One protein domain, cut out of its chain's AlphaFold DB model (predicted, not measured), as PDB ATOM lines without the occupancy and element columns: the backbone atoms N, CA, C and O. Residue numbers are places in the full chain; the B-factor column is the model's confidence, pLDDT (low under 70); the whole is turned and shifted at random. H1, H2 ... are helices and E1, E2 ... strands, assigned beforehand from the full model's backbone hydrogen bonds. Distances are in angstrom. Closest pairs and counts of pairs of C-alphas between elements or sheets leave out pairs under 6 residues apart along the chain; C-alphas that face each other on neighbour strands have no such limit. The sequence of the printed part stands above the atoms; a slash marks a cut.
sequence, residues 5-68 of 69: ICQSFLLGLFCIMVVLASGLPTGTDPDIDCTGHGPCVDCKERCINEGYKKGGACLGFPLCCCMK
ATOM      1  N   ILE A   5    -109.227  21.856  -8.034       52.84
ATOM      2  CA  ILE A   5    -109.208  20.734  -8.992       52.84
ATOM      3  C   ILE A   5    -107.985  19.825  -8.775       52.84
ATOM      4  O   ILE A   5    -108.101  18.603  -8.848       52.84
ATOM      5  N   CYS A   6    -106.830  20.389  -8.406       53.00
ATOM      6  CA  CYS A   6    -105.615  19.606  -8.145       53.00
ATOM      7  C   CYS A   6    -105.669  18.814  -6.828       53.00
ATOM      8  O   CYS A   6    -104.992  17.798  -6.697       53.00
ATOM      9  N   GLN A   7    -106.468  19.253  -5.850       55.94
ATOM     10  CA  GLN A   7    -106.508  18.623  -4.529       55.94
ATOM     11  C   GLN A   7    -107.274  17.289  -4.557       55.94
ATOM     12  O   GLN A   7    -106.834  16.311  -3.957       55.94
ATOM     13  N   SER A   8    -108.369  17.219  -5.322       57.56
ATOM     14  CA  SER A   8    -109.144  15.983  -5.505       57.56
ATOM     15  C   SER A   8    -108.372  14.914  -6.282       57.56
ATOM     16  O   SER A   8    -108.485  13.729  -5.980       57.56
ATOM     17  N   PHE A   9    -107.556  15.323  -7.258       58.88
ATOM     18  CA  PHE A   9    -106.775  14.392  -8.074       58.88
ATOM     19  C   PHE A   9    -105.654  13.723  -7.267       58.88
ATOM     20  O   PHE A   9    -105.439  12.518  -7.377       58.88
ATOM     21  N   LEU A  10    -104.987  14.491  -6.398       59.41
ATOM     22  CA  LEU A  10    -103.956  13.975  -5.495       59.41
ATOM     23  C   LEU A  10    -104.533  13.013  -4.451       59.41
ATOM     24  O   LEU A  10    -103.921  11.985  -4.176       59.41
ATOM     25  N   LEU A  11    -105.725  13.303  -3.916       61.66
ATOM     26  CA  LEU A  11    -106.430  12.388  -3.011       61.66
ATOM     27  C   LEU A  11    -106.807  11.076  -3.712       61.66
ATOM     28  O   LEU A  11    -106.601  10.004  -3.150       61.66
ATOM     29  N   GLY A  12    -107.294  11.146  -4.955       61.03
ATOM     30  CA  GLY A  12    -107.600   9.959  -5.757       61.03
ATOM     31  C   GLY A  12    -106.367   9.086  -6.013       61.03
ATOM     32  O   GLY A  12    -106.414   7.875  -5.802       61.03
ATOM     33  N   LEU A  13    -105.244   9.702  -6.391       63.09
ATOM     34  CA  LEU A  13    -103.966   9.008  -6.578       63.09
ATOM     35  C   LEU A  13    -103.460   8.376  -5.276       63.09
ATOM     36  O   LEU A  13    -103.014   7.232  -5.293       63.09
ATOM     37  N   PHE A  14    -103.579   9.074  -4.144       60.91
ATOM     38  CA  PHE A  14    -103.189   8.530  -2.845       60.91
ATOM     39  C   PHE A  14    -104.036   7.312  -2.465       60.91
ATOM     40  O   PHE A  14    -103.484   6.314  -2.019       60.91
ATOM     41  N   CYS A  15    -105.347   7.331  -2.720       61.25
ATOM     42  CA  CYS A  15    -106.213   6.174  -2.491       61.25
ATOM     43  C   CYS A  15    -105.822   4.969  -3.357       61.25
ATOM     44  O   CYS A  15    -105.782   3.853  -2.851       61.25
ATOM     45  N   ILE A  16    -105.489   5.173  -4.634       63.94
ATOM     46  CA  ILE A  16    -105.059   4.077  -5.521       63.94
ATOM     47  C   ILE A  16    -103.717   3.507  -5.052       63.94
ATOM     48  O   ILE A  16    -103.563   2.290  -4.980       63.94
ATOM     49  N   MET A  17    -102.768   4.369  -4.681       59.62
ATOM     50  CA  MET A  17    -101.460   3.949  -4.168       59.62
ATOM     51  C   MET A  17    -101.580   3.253  -2.811       59.62
ATOM     52  O   MET A  17    -100.891   2.268  -2.581       59.62
ATOM     53  N   VAL A  18    -102.486   3.705  -1.937       57.34
ATOM     54  CA  VAL A  18    -102.806   3.026  -0.676       57.34
ATOM     55  C   VAL A  18    -103.435   1.670  -0.951       57.34
ATOM     56  O   VAL A  18    -103.017   0.710  -0.326       57.34
ATOM     57  N   VAL A  19    -104.364   1.534  -1.900       58.28
ATOM     58  CA  VAL A  19    -104.960   0.232  -2.252       58.28
ATOM     59  C   VAL A  19    -103.923  -0.717  -2.869       58.28
ATOM     60  O   VAL A  19    -103.909  -1.895  -2.524       58.28
ATOM     61  N   LEU A  20    -103.014  -0.218  -3.716       54.41
ATOM     62  CA  LEU A  20    -101.908  -1.010  -4.272       54.41
ATOM     63  C   LEU A  20    -100.873  -1.408  -3.207       54.41
ATOM     64  O   LEU A  20    -100.409  -2.545  -3.205       54.41
ATOM     65  N   ALA A  21    -100.514  -0.496  -2.299       55.81
ATOM     66  CA  ALA A  21     -99.604  -0.767  -1.183       55.81
ATOM     67  C   ALA A  21    -100.248  -1.658  -0.112       55.81
ATOM     68  O   ALA A  21     -99.558  -2.429   0.547       55.81
ATOM     69  N   SER A  22    -101.576  -1.610   0.011       51.34
ATOM     70  CA  SER A  22    -102.378  -2.511   0.845       51.34
ATOM     71  C   SER A  22    -102.582  -3.876   0.194       51.34
ATOM     72  O   SER A  22    -103.504  -4.568   0.614       51.34
ATOM     73  N   GLY A  23    -101.773  -4.205  -0.832       49.34
ATOM     74  CA  GLY A  23    -101.658  -5.480  -1.537       49.34
ATOM     75  C   GLY A  23    -102.735  -6.473  -1.149       49.34
ATOM     76  O   GLY A  23    -102.635  -7.031  -0.064       49.34
ATOM     77  N   LEU A  24    -103.742  -6.624  -2.025       42.06
ATOM     78  CA  LEU A  24    -104.832  -7.606  -1.969       42.06
ATOM     79  C   LEU A  24    -104.621  -8.595  -0.814       42.06
ATOM     80  O   LEU A  24    -103.728  -9.430  -0.956       42.06
ATOM     81  N   PRO A  25    -105.357  -8.497   0.311       48.94
ATOM     82  CA  PRO A  25    -105.124  -9.372   1.445       48.94
ATOM     83  C   PRO A  25    -105.358 -10.800   0.962       48.94
ATOM     84  O   PRO A  25    -106.492 -11.251   0.807       48.94
ATOM     85  N   THR A  26    -104.273 -11.498   0.644       51.34
ATOM     86  CA  THR A  26    -104.268 -12.916   0.338       51.34
ATOM     87  C   THR A  26    -104.567 -13.600   1.653       51.34
ATOM     88  O   THR A  26    -103.651 -13.869   2.417       51.34
ATOM     89  N   GLY A  27    -105.862 -13.748   1.940       48.12
ATOM     90  CA  GLY A  27    -106.417 -14.470   3.074       48.12
ATOM     91  C   GLY A  27    -105.663 -14.230   4.375       48.12
ATOM     92  O   GLY A  27    -104.835 -15.046   4.759       48.12
ATOM     93  N   THR A  28    -105.995 -13.164   5.101       49.47
ATOM     94  CA  THR A  28    -105.698 -13.103   6.538       49.47
ATOM     95  C   THR A  28    -106.635 -14.059   7.276       49.47
ATOM     96  O   THR A  28    -107.471 -13.634   8.071       49.47
ATOM     97  N   ASP A  29    -106.550 -15.349   6.974       55.38
ATOM     98  CA  ASP A  29    -106.885 -16.327   7.989       55.38
ATOM     99  C   ASP A  29    -105.708 -16.290   8.977       55.38
ATOM    100  O   ASP A  29    -104.560 -16.478   8.564       55.38
ATOM    101  N   PRO A  30    -105.925 -15.926  10.252       59.78
ATOM    102  CA  PRO A  30    -104.833 -15.746  11.203       59.78
ATOM    103  C   PRO A  30    -104.007 -17.025  11.416       59.78
ATOM    104  O   PRO A  30    -102.877 -16.931  11.898       59.78
ATOM    105  N   ASP A  31    -104.531 -18.193  11.033       71.94
ATOM    106  CA  ASP A  31    -103.853 -19.481  11.155       71.94
ATOM    107  C   ASP A  31    -103.023 -19.841   9.910       71.94
ATOM    108  O   ASP A  31    -102.255 -20.797   9.962       71.94
ATOM    109  N   ILE A  32    -103.101 -19.087   8.801       81.00
ATOM    110  CA  ILE A  32    -102.457 -19.466   7.531       81.00
ATOM    111  C   ILE A  32    -101.687 -18.301   6.885       81.00
ATOM    112  O   ILE A  32    -102.144 -17.166   6.799       81.00
ATOM    113  N   ASP A  33    -100.479 -18.588   6.417       82.81
ATOM    114  CA  ASP A  33     -99.545 -17.671   5.778       82.81
ATOM    115  C   ASP A  33     -99.307 -18.103   4.328       82.81
ATOM    116  O   ASP A  33     -98.573 -19.047   4.057       82.81
ATOM    117  N   CYS A  34     -99.977 -17.442   3.386       80.38
ATOM    118  CA  CYS A  34     -99.932 -17.774   1.956       80.38
ATOM    119  C   CYS A  34     -98.946 -16.921   1.146       80.38
ATOM    120  O   CYS A  34     -98.889 -17.019  -0.081       80.38
ATOM    121  N   THR A  35     -98.200 -16.038   1.804       75.31
ATOM    122  CA  THR A  35     -97.478 -14.965   1.123       75.31
ATOM    123  C   THR A  35     -96.048 -15.387   0.825       75.31
ATOM    124  O   THR A  35     -95.263 -15.632   1.730       75.31
ATOM    125  N   GLY A  36     -95.681 -15.435  -0.455       67.81
ATOM    126  CA  GLY A  36     -94.277 -15.572  -0.861       67.81
ATOM    127  C   GLY A  36     -93.676 -16.971  -0.732       67.81
ATOM    128  O   GLY A  36     -92.496 -17.134  -1.023       67.81
ATOM    129  N   HIS A  37     -94.465 -17.991  -0.382       75.69
ATOM    130  CA  HIS A  37     -93.934 -19.349  -0.247       75.69
ATOM    131  C   HIS A  37     -93.574 -19.978  -1.589       75.69
ATOM    132  O   HIS A  37     -92.689 -20.806  -1.624       75.69
ATOM    133  N   GLY A  38     -94.147 -19.561  -2.719       76.44
ATOM    134  CA  GLY A  38     -93.827 -20.127  -4.039       76.44
ATOM    135  C   GLY A  38     -94.766 -21.279  -4.433       76.44
ATOM    136  O   GLY A  38     -95.862 -21.384  -3.876       76.44
ATOM    137  N   PRO A  39     -94.399 -22.131  -5.414       82.56
ATOM    138  CA  PRO A  39     -95.313 -23.134  -5.958       82.56
ATOM    139  C   PRO A  39     -95.668 -24.206  -4.922       82.56
ATOM    140  O   PRO A  39     -94.892 -24.477  -4.011       82.56
ATOM    141  N   CYS A  40     -96.811 -24.866  -5.104       84.56
ATOM    142  CA  CYS A  40     -97.321 -25.965  -4.269       84.56
ATOM    143  C   CYS A  40     -96.401 -27.215  -4.156       84.56
ATOM    144  O   CYS A  40     -96.685 -28.138  -3.395       84.56
ATOM    145  N   VAL A  41     -95.281 -27.265  -4.877       85.69
ATOM    146  CA  VAL A  41     -94.323 -28.379  -4.812       85.69
ATOM    147  C   VAL A  41     -93.618 -28.371  -3.451       85.69
ATOM    148  O   VAL A  41     -93.089 -27.338  -3.045       85.69
ATOM    149  N   ASP A  42     -93.683 -29.492  -2.729       88.44
ATOM    150  CA  ASP A  42     -93.088 -29.689  -1.393       88.44
ATOM    151  C   ASP A  42     -93.460 -28.619  -0.348       88.44
ATOM    152  O   ASP A  42     -92.721 -28.341   0.598       88.44
ATOM    153  N   CYS A  43     -94.662 -28.040  -0.482       87.12
ATOM    154  CA  CYS A  43     -95.154 -26.950   0.363       87.12
ATOM    155  C   CYS A  43     -95.031 -27.248   1.868       87.12
ATOM    156  O   CYS A  43     -94.562 -26.408   2.633       87.12
ATOM    157  N   LYS A  44     -95.392 -28.466   2.292       88.06
ATOM    158  CA  LYS A  44     -95.317 -28.872   3.701       88.06
ATOM    159  C   LYS A  44     -93.889 -28.826   4.241       88.06
ATOM    160  O   LYS A  44     -93.679 -28.259   5.308       88.06
ATOM    161  N   GLU A  45     -92.935 -29.424   3.528       90.75
ATOM    162  CA  GLU A  45     -91.538 -29.502   3.966       90.75
ATOM    163  C   GLU A  45     -90.893 -28.117   3.992       90.75
ATOM    164  O   GLU A  45     -90.268 -27.750   4.986       90.75
ATOM    165  N   ARG A  46     -91.148 -27.297   2.965       89.00
ATOM    166  CA  ARG A  46     -90.678 -25.912   2.935       89.00
ATOM    167  C   ARG A  46     -91.200 -25.107   4.119       89.00
ATOM    168  O   ARG A  46     -90.410 -24.473   4.801       89.00
ATOM    169  N   CYS A  47     -92.495 -25.176   4.417       89.38
ATOM    170  CA  CYS A  47     -93.056 -24.480   5.574       89.38
ATOM    171  C   CYS A  47     -92.412 -24.933   6.894       89.38
ATOM    172  O   CYS A  47     -92.121 -24.104   7.751       89.38
ATOM    173  N   ILE A  48     -92.132 -26.230   7.056       90.38
ATOM    174  CA  ILE A  48     -91.409 -26.729   8.236       90.38
ATOM    175  C   ILE A  48     -89.994 -26.135   8.294       90.38
ATOM    176  O   ILE A  48     -89.570 -25.694   9.362       90.38
ATOM    177  N   ASN A  49     -89.291 -26.073   7.160       89.69
ATOM    178  CA  ASN A  49     -87.945 -25.504   7.059       89.69
ATOM    179  C   ASN A  49     -87.905 -23.989   7.341       89.69
ATOM    180  O   ASN A  49     -86.947 -23.494   7.924       89.69
ATOM    181  N   GLU A  50     -88.972 -23.267   6.993       86.31
ATOM    182  CA  GLU A  50     -89.182 -21.845   7.309       86.31
ATOM    183  C   GLU A  50     -89.604 -21.610   8.780       86.31
ATOM    184  O   GLU A  50     -89.706 -20.472   9.232       86.31
ATOM    185  N   GLY A  51     -89.849 -22.675   9.557       85.81
ATOM    186  CA  GLY A  51     -90.155 -22.599  10.992       85.81
ATOM    187  C   GLY A  51     -91.632 -22.773  11.367       85.81
ATOM    188  O   GLY A  51     -91.985 -22.669  12.547       85.81
ATOM    189  N   TYR A  52     -92.509 -23.091  10.414       87.81
ATOM    190  CA  TYR A  52     -93.917 -23.390  10.679       87.81
ATOM    191  C   TYR A  52     -94.079 -24.837  11.163       87.81
ATOM    192  O   TYR A  52     -94.049 -25.784  10.378       87.81
ATOM    193  N   LYS A  53     -94.302 -25.033  12.470       85.81
ATOM    194  CA  LYS A  53     -94.377 -26.375  13.094       85.81
ATOM    195  C   LYS A  53     -95.484 -27.268  12.528       85.81
ATOM    196  O   LYS A  53     -95.336 -28.487  12.495       85.81
ATOM    197  N   LYS A  54     -96.591 -26.663  12.094       85.69
ATOM    198  CA  LYS A  54     -97.731 -27.358  11.481       85.69
ATOM    199  C   LYS A  54     -97.496 -27.674   9.991       85.69
ATOM    200  O   LYS A  54     -98.250 -28.448   9.405       85.69
ATOM    201  N   GLY A  55     -96.436 -27.135   9.380       88.50
ATOM    202  CA  GLY A  55     -96.160 -27.246   7.949       88.50
ATOM    203  C   GLY A  55     -97.081 -26.358   7.115       88.50
ATOM    204  O   GLY A  55     -97.424 -25.259   7.535       88.50
ATOM    205  N   GLY A  56     -97.459 -26.814   5.921       88.62
ATOM    206  CA  GLY A  56     -98.300 -26.053   5.001       88.62
ATOM    207  C   GLY A  56     -99.089 -26.924   4.036       88.62
ATOM    208  O   GLY A  56     -98.810 -28.113   3.874       88.62
ATOM    209  N   ALA A  57    -100.087 -26.312   3.409       86.94
ATOM    210  CA  ALA A  57    -100.977 -26.921   2.435       86.94
ATOM    211  C   ALA A  57    -101.124 -26.023   1.205       86.94
ATOM    212  O   ALA A  57    -100.919 -24.810   1.257       86.94
ATOM    213  N   CYS A  58    -101.502 -26.628   0.086       85.75
ATOM    214  CA  CYS A  58    -101.744 -25.886  -1.136       85.75
ATOM    215  C   CYS A  58    -103.195 -25.437  -1.219       85.75
ATOM    216  O   CYS A  58    -104.103 -26.269  -1.202       85.75
ATOM    217  N   LEU A  59    -103.401 -24.133  -1.363       80.44
ATOM    218  CA  LEU A  59    -104.716 -23.545  -1.572       80.44
ATOM    219  C   LEU A  59    -104.820 -23.079  -3.022       80.44
ATOM    220  O   LEU A  59    -104.059 -22.226  -3.456       80.44
ATOM    221  N   GLY A  60    -105.748 -23.666  -3.784       67.31
ATOM    222  CA  GLY A  60    -106.083 -23.215  -5.141       67.31
ATOM    223  C   GLY A  60    -104.879 -23.075  -6.081       67.31
ATOM    224  O   GLY A  60    -104.589 -21.958  -6.489       67.31
ATOM    225  N   PHE A  61    -104.188 -24.192  -6.382       66.06
ATOM    226  CA  PHE A  61    -103.074 -24.342  -7.347       66.06
ATOM    227  C   PHE A  61    -102.729 -23.059  -8.146       66.06
ATOM    228  O   PHE A  61    -103.529 -22.678  -9.001       66.06
ATOM    229  N   PRO A  62    -101.553 -22.414  -7.952       71.12
ATOM    230  CA  PRO A  62    -100.300 -22.957  -7.410       71.12
ATOM    231  C   PRO A  62     -99.866 -22.399  -6.036       71.12
ATOM    232  O   PRO A  62     -98.677 -22.464  -5.728       71.12
ATOM    233  N   LEU A  63    -100.766 -21.842  -5.218       80.38
ATOM    234  CA  LEU A  63    -100.376 -21.145  -3.984       80.38
ATOM    235  C   LEU A  63    -100.091 -22.115  -2.820       80.38
ATOM    236  O   LEU A  63    -100.948 -22.912  -2.434       80.38
ATOM    237  N   CYS A  64     -98.882 -22.045  -2.257       86.00
ATOM    238  CA  CYS A  64     -98.521 -22.719  -1.007       86.00
ATOM    239  C   CYS A  64     -98.798 -21.813   0.196       86.00
ATOM    240  O   CYS A  64     -98.416 -20.644   0.182       86.00
ATOM    241  N   CYS A  65     -99.412 -22.370   1.238       87.31
ATOM    242  CA  CYS A  65     -99.733 -21.660   2.466       87.31
ATOM    243  C   CYS A  65     -99.250 -22.423   3.697       87.31
ATOM    244  O   CYS A  65     -99.600 -23.589   3.885       87.31
ATOM    245  N   CYS A  66     -98.478 -21.767   4.554       88.44
ATOM    246  CA  CYS A  66     -97.964 -22.330   5.793       88.44
ATOM    247  C   CYS A  66     -98.914 -22.078   6.960       88.44
ATOM    248  O   CYS A  66     -99.434 -20.984   7.116       88.44
ATOM    249  N   MET A  67     -99.127 -23.067   7.816       87.12
ATOM    250  CA  MET A  67     -99.980 -22.929   8.993       87.12
ATOM    251  C   MET A  67     -99.177 -22.331  10.154       87.12
ATOM    252  O   MET A  67     -98.194 -22.925  10.613       87.12
ATOM    253  N   LYS A  68     -99.588 -21.155  10.635       79.31
ATOM    254  CA  LYS A  68     -99.019 -20.492  11.818       79.31
ATOM    255  C   LYS A  68     -99.298 -21.327  13.071       79.31
ATOM    256  O   LYS A  68    -100.277 -22.065  13.144       79.31
TER     257      LYS A  68
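What this domain is: This is residues 5 to 68 of the 69 residues of the protein "LCR-like protein" of Medicago truncatula (UniProt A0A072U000). What is the main picture? A single long helix, H1, sticks out as an arm from a small compact head, in which the short helix H2 packs on a hairpin of two strands, E1 and E2. Residues 22 to 42, with no named element, lead from the arm into the head, and there residues 32 to 33 pair with E2. What is it made of, and how large is it? The printed part has 64 residues, with two named helices and two named strands in the order H1, H2, E1, E2; the sheet E1 - E2 is antiparallel and the class is mixed, helices and strands. The whole is extended, with a radius of gyration of the C-alphas of 16.9 A and spans of 55 by 20 by 16 A, the arm making the length.

Where its parts are: Where are the helices? H1 is residues 5 to 21, 24.8 A from first to last C-alpha, beginning at C-alpha 5 at (-109.208, 20.734, -8.992). H2 is residues 43 to 49, 9.9 A long, with C-alpha 43 at (-95.154, -26.950, 0.363). Where are the strands? E1 is residues 56 to 59, 9.5 A long. E2 is residues 63 to 67, 13.1 A long, and its last C-alpha, 67, is at (-99.980, -22.929, 8.993).

How they stand to each other: What is near H1? H1 is apart from H2, E1 and E2. Residues 5 to 24, of which 5 to 21 belong to H1, stand free. How does H2 stand to the strands? The closest C-alphas of H2 and E1 are those of Lys 44 and Gly 56, 4.3 A apart. The closest of H2 and E2 are those of Cys 47 and Cys 66, 5.4 A apart. How are the strands paired? E1 and E2 form an antiparallel hairpin, with 142 degrees between their directions; N 57 and O 65 are within hydrogen-bond range at 2.8 A, and N 59 and O 63 at 2.9 A. Residues 32 to 33 pair with residues 66 to 67 of E2, antiparallel. What do the helix backbones show? Every O i to N i+4 pair of H2 is within hydrogen-bond range, and in H1 12 of 13 are.

The domain as a whole: How far does it reach? The two C-alphas farthest apart, those of Ile 5 and Glu 45, are 54.8 A apart. Without the stretch that stands free, the body of 44 residues spans 24 by 20 by 13 A. Which links are long, and is there a cut? The link from H1 to H2, 21 residues, is long; that from H2 to E1 is short and that from E1 to E2 is tight. The printed part has no cut. Where is confidence low? The mean pLDDT of the printed part is 71.9, and residues 5 to 30, residue 36 and residues 60 to 61 are under 70.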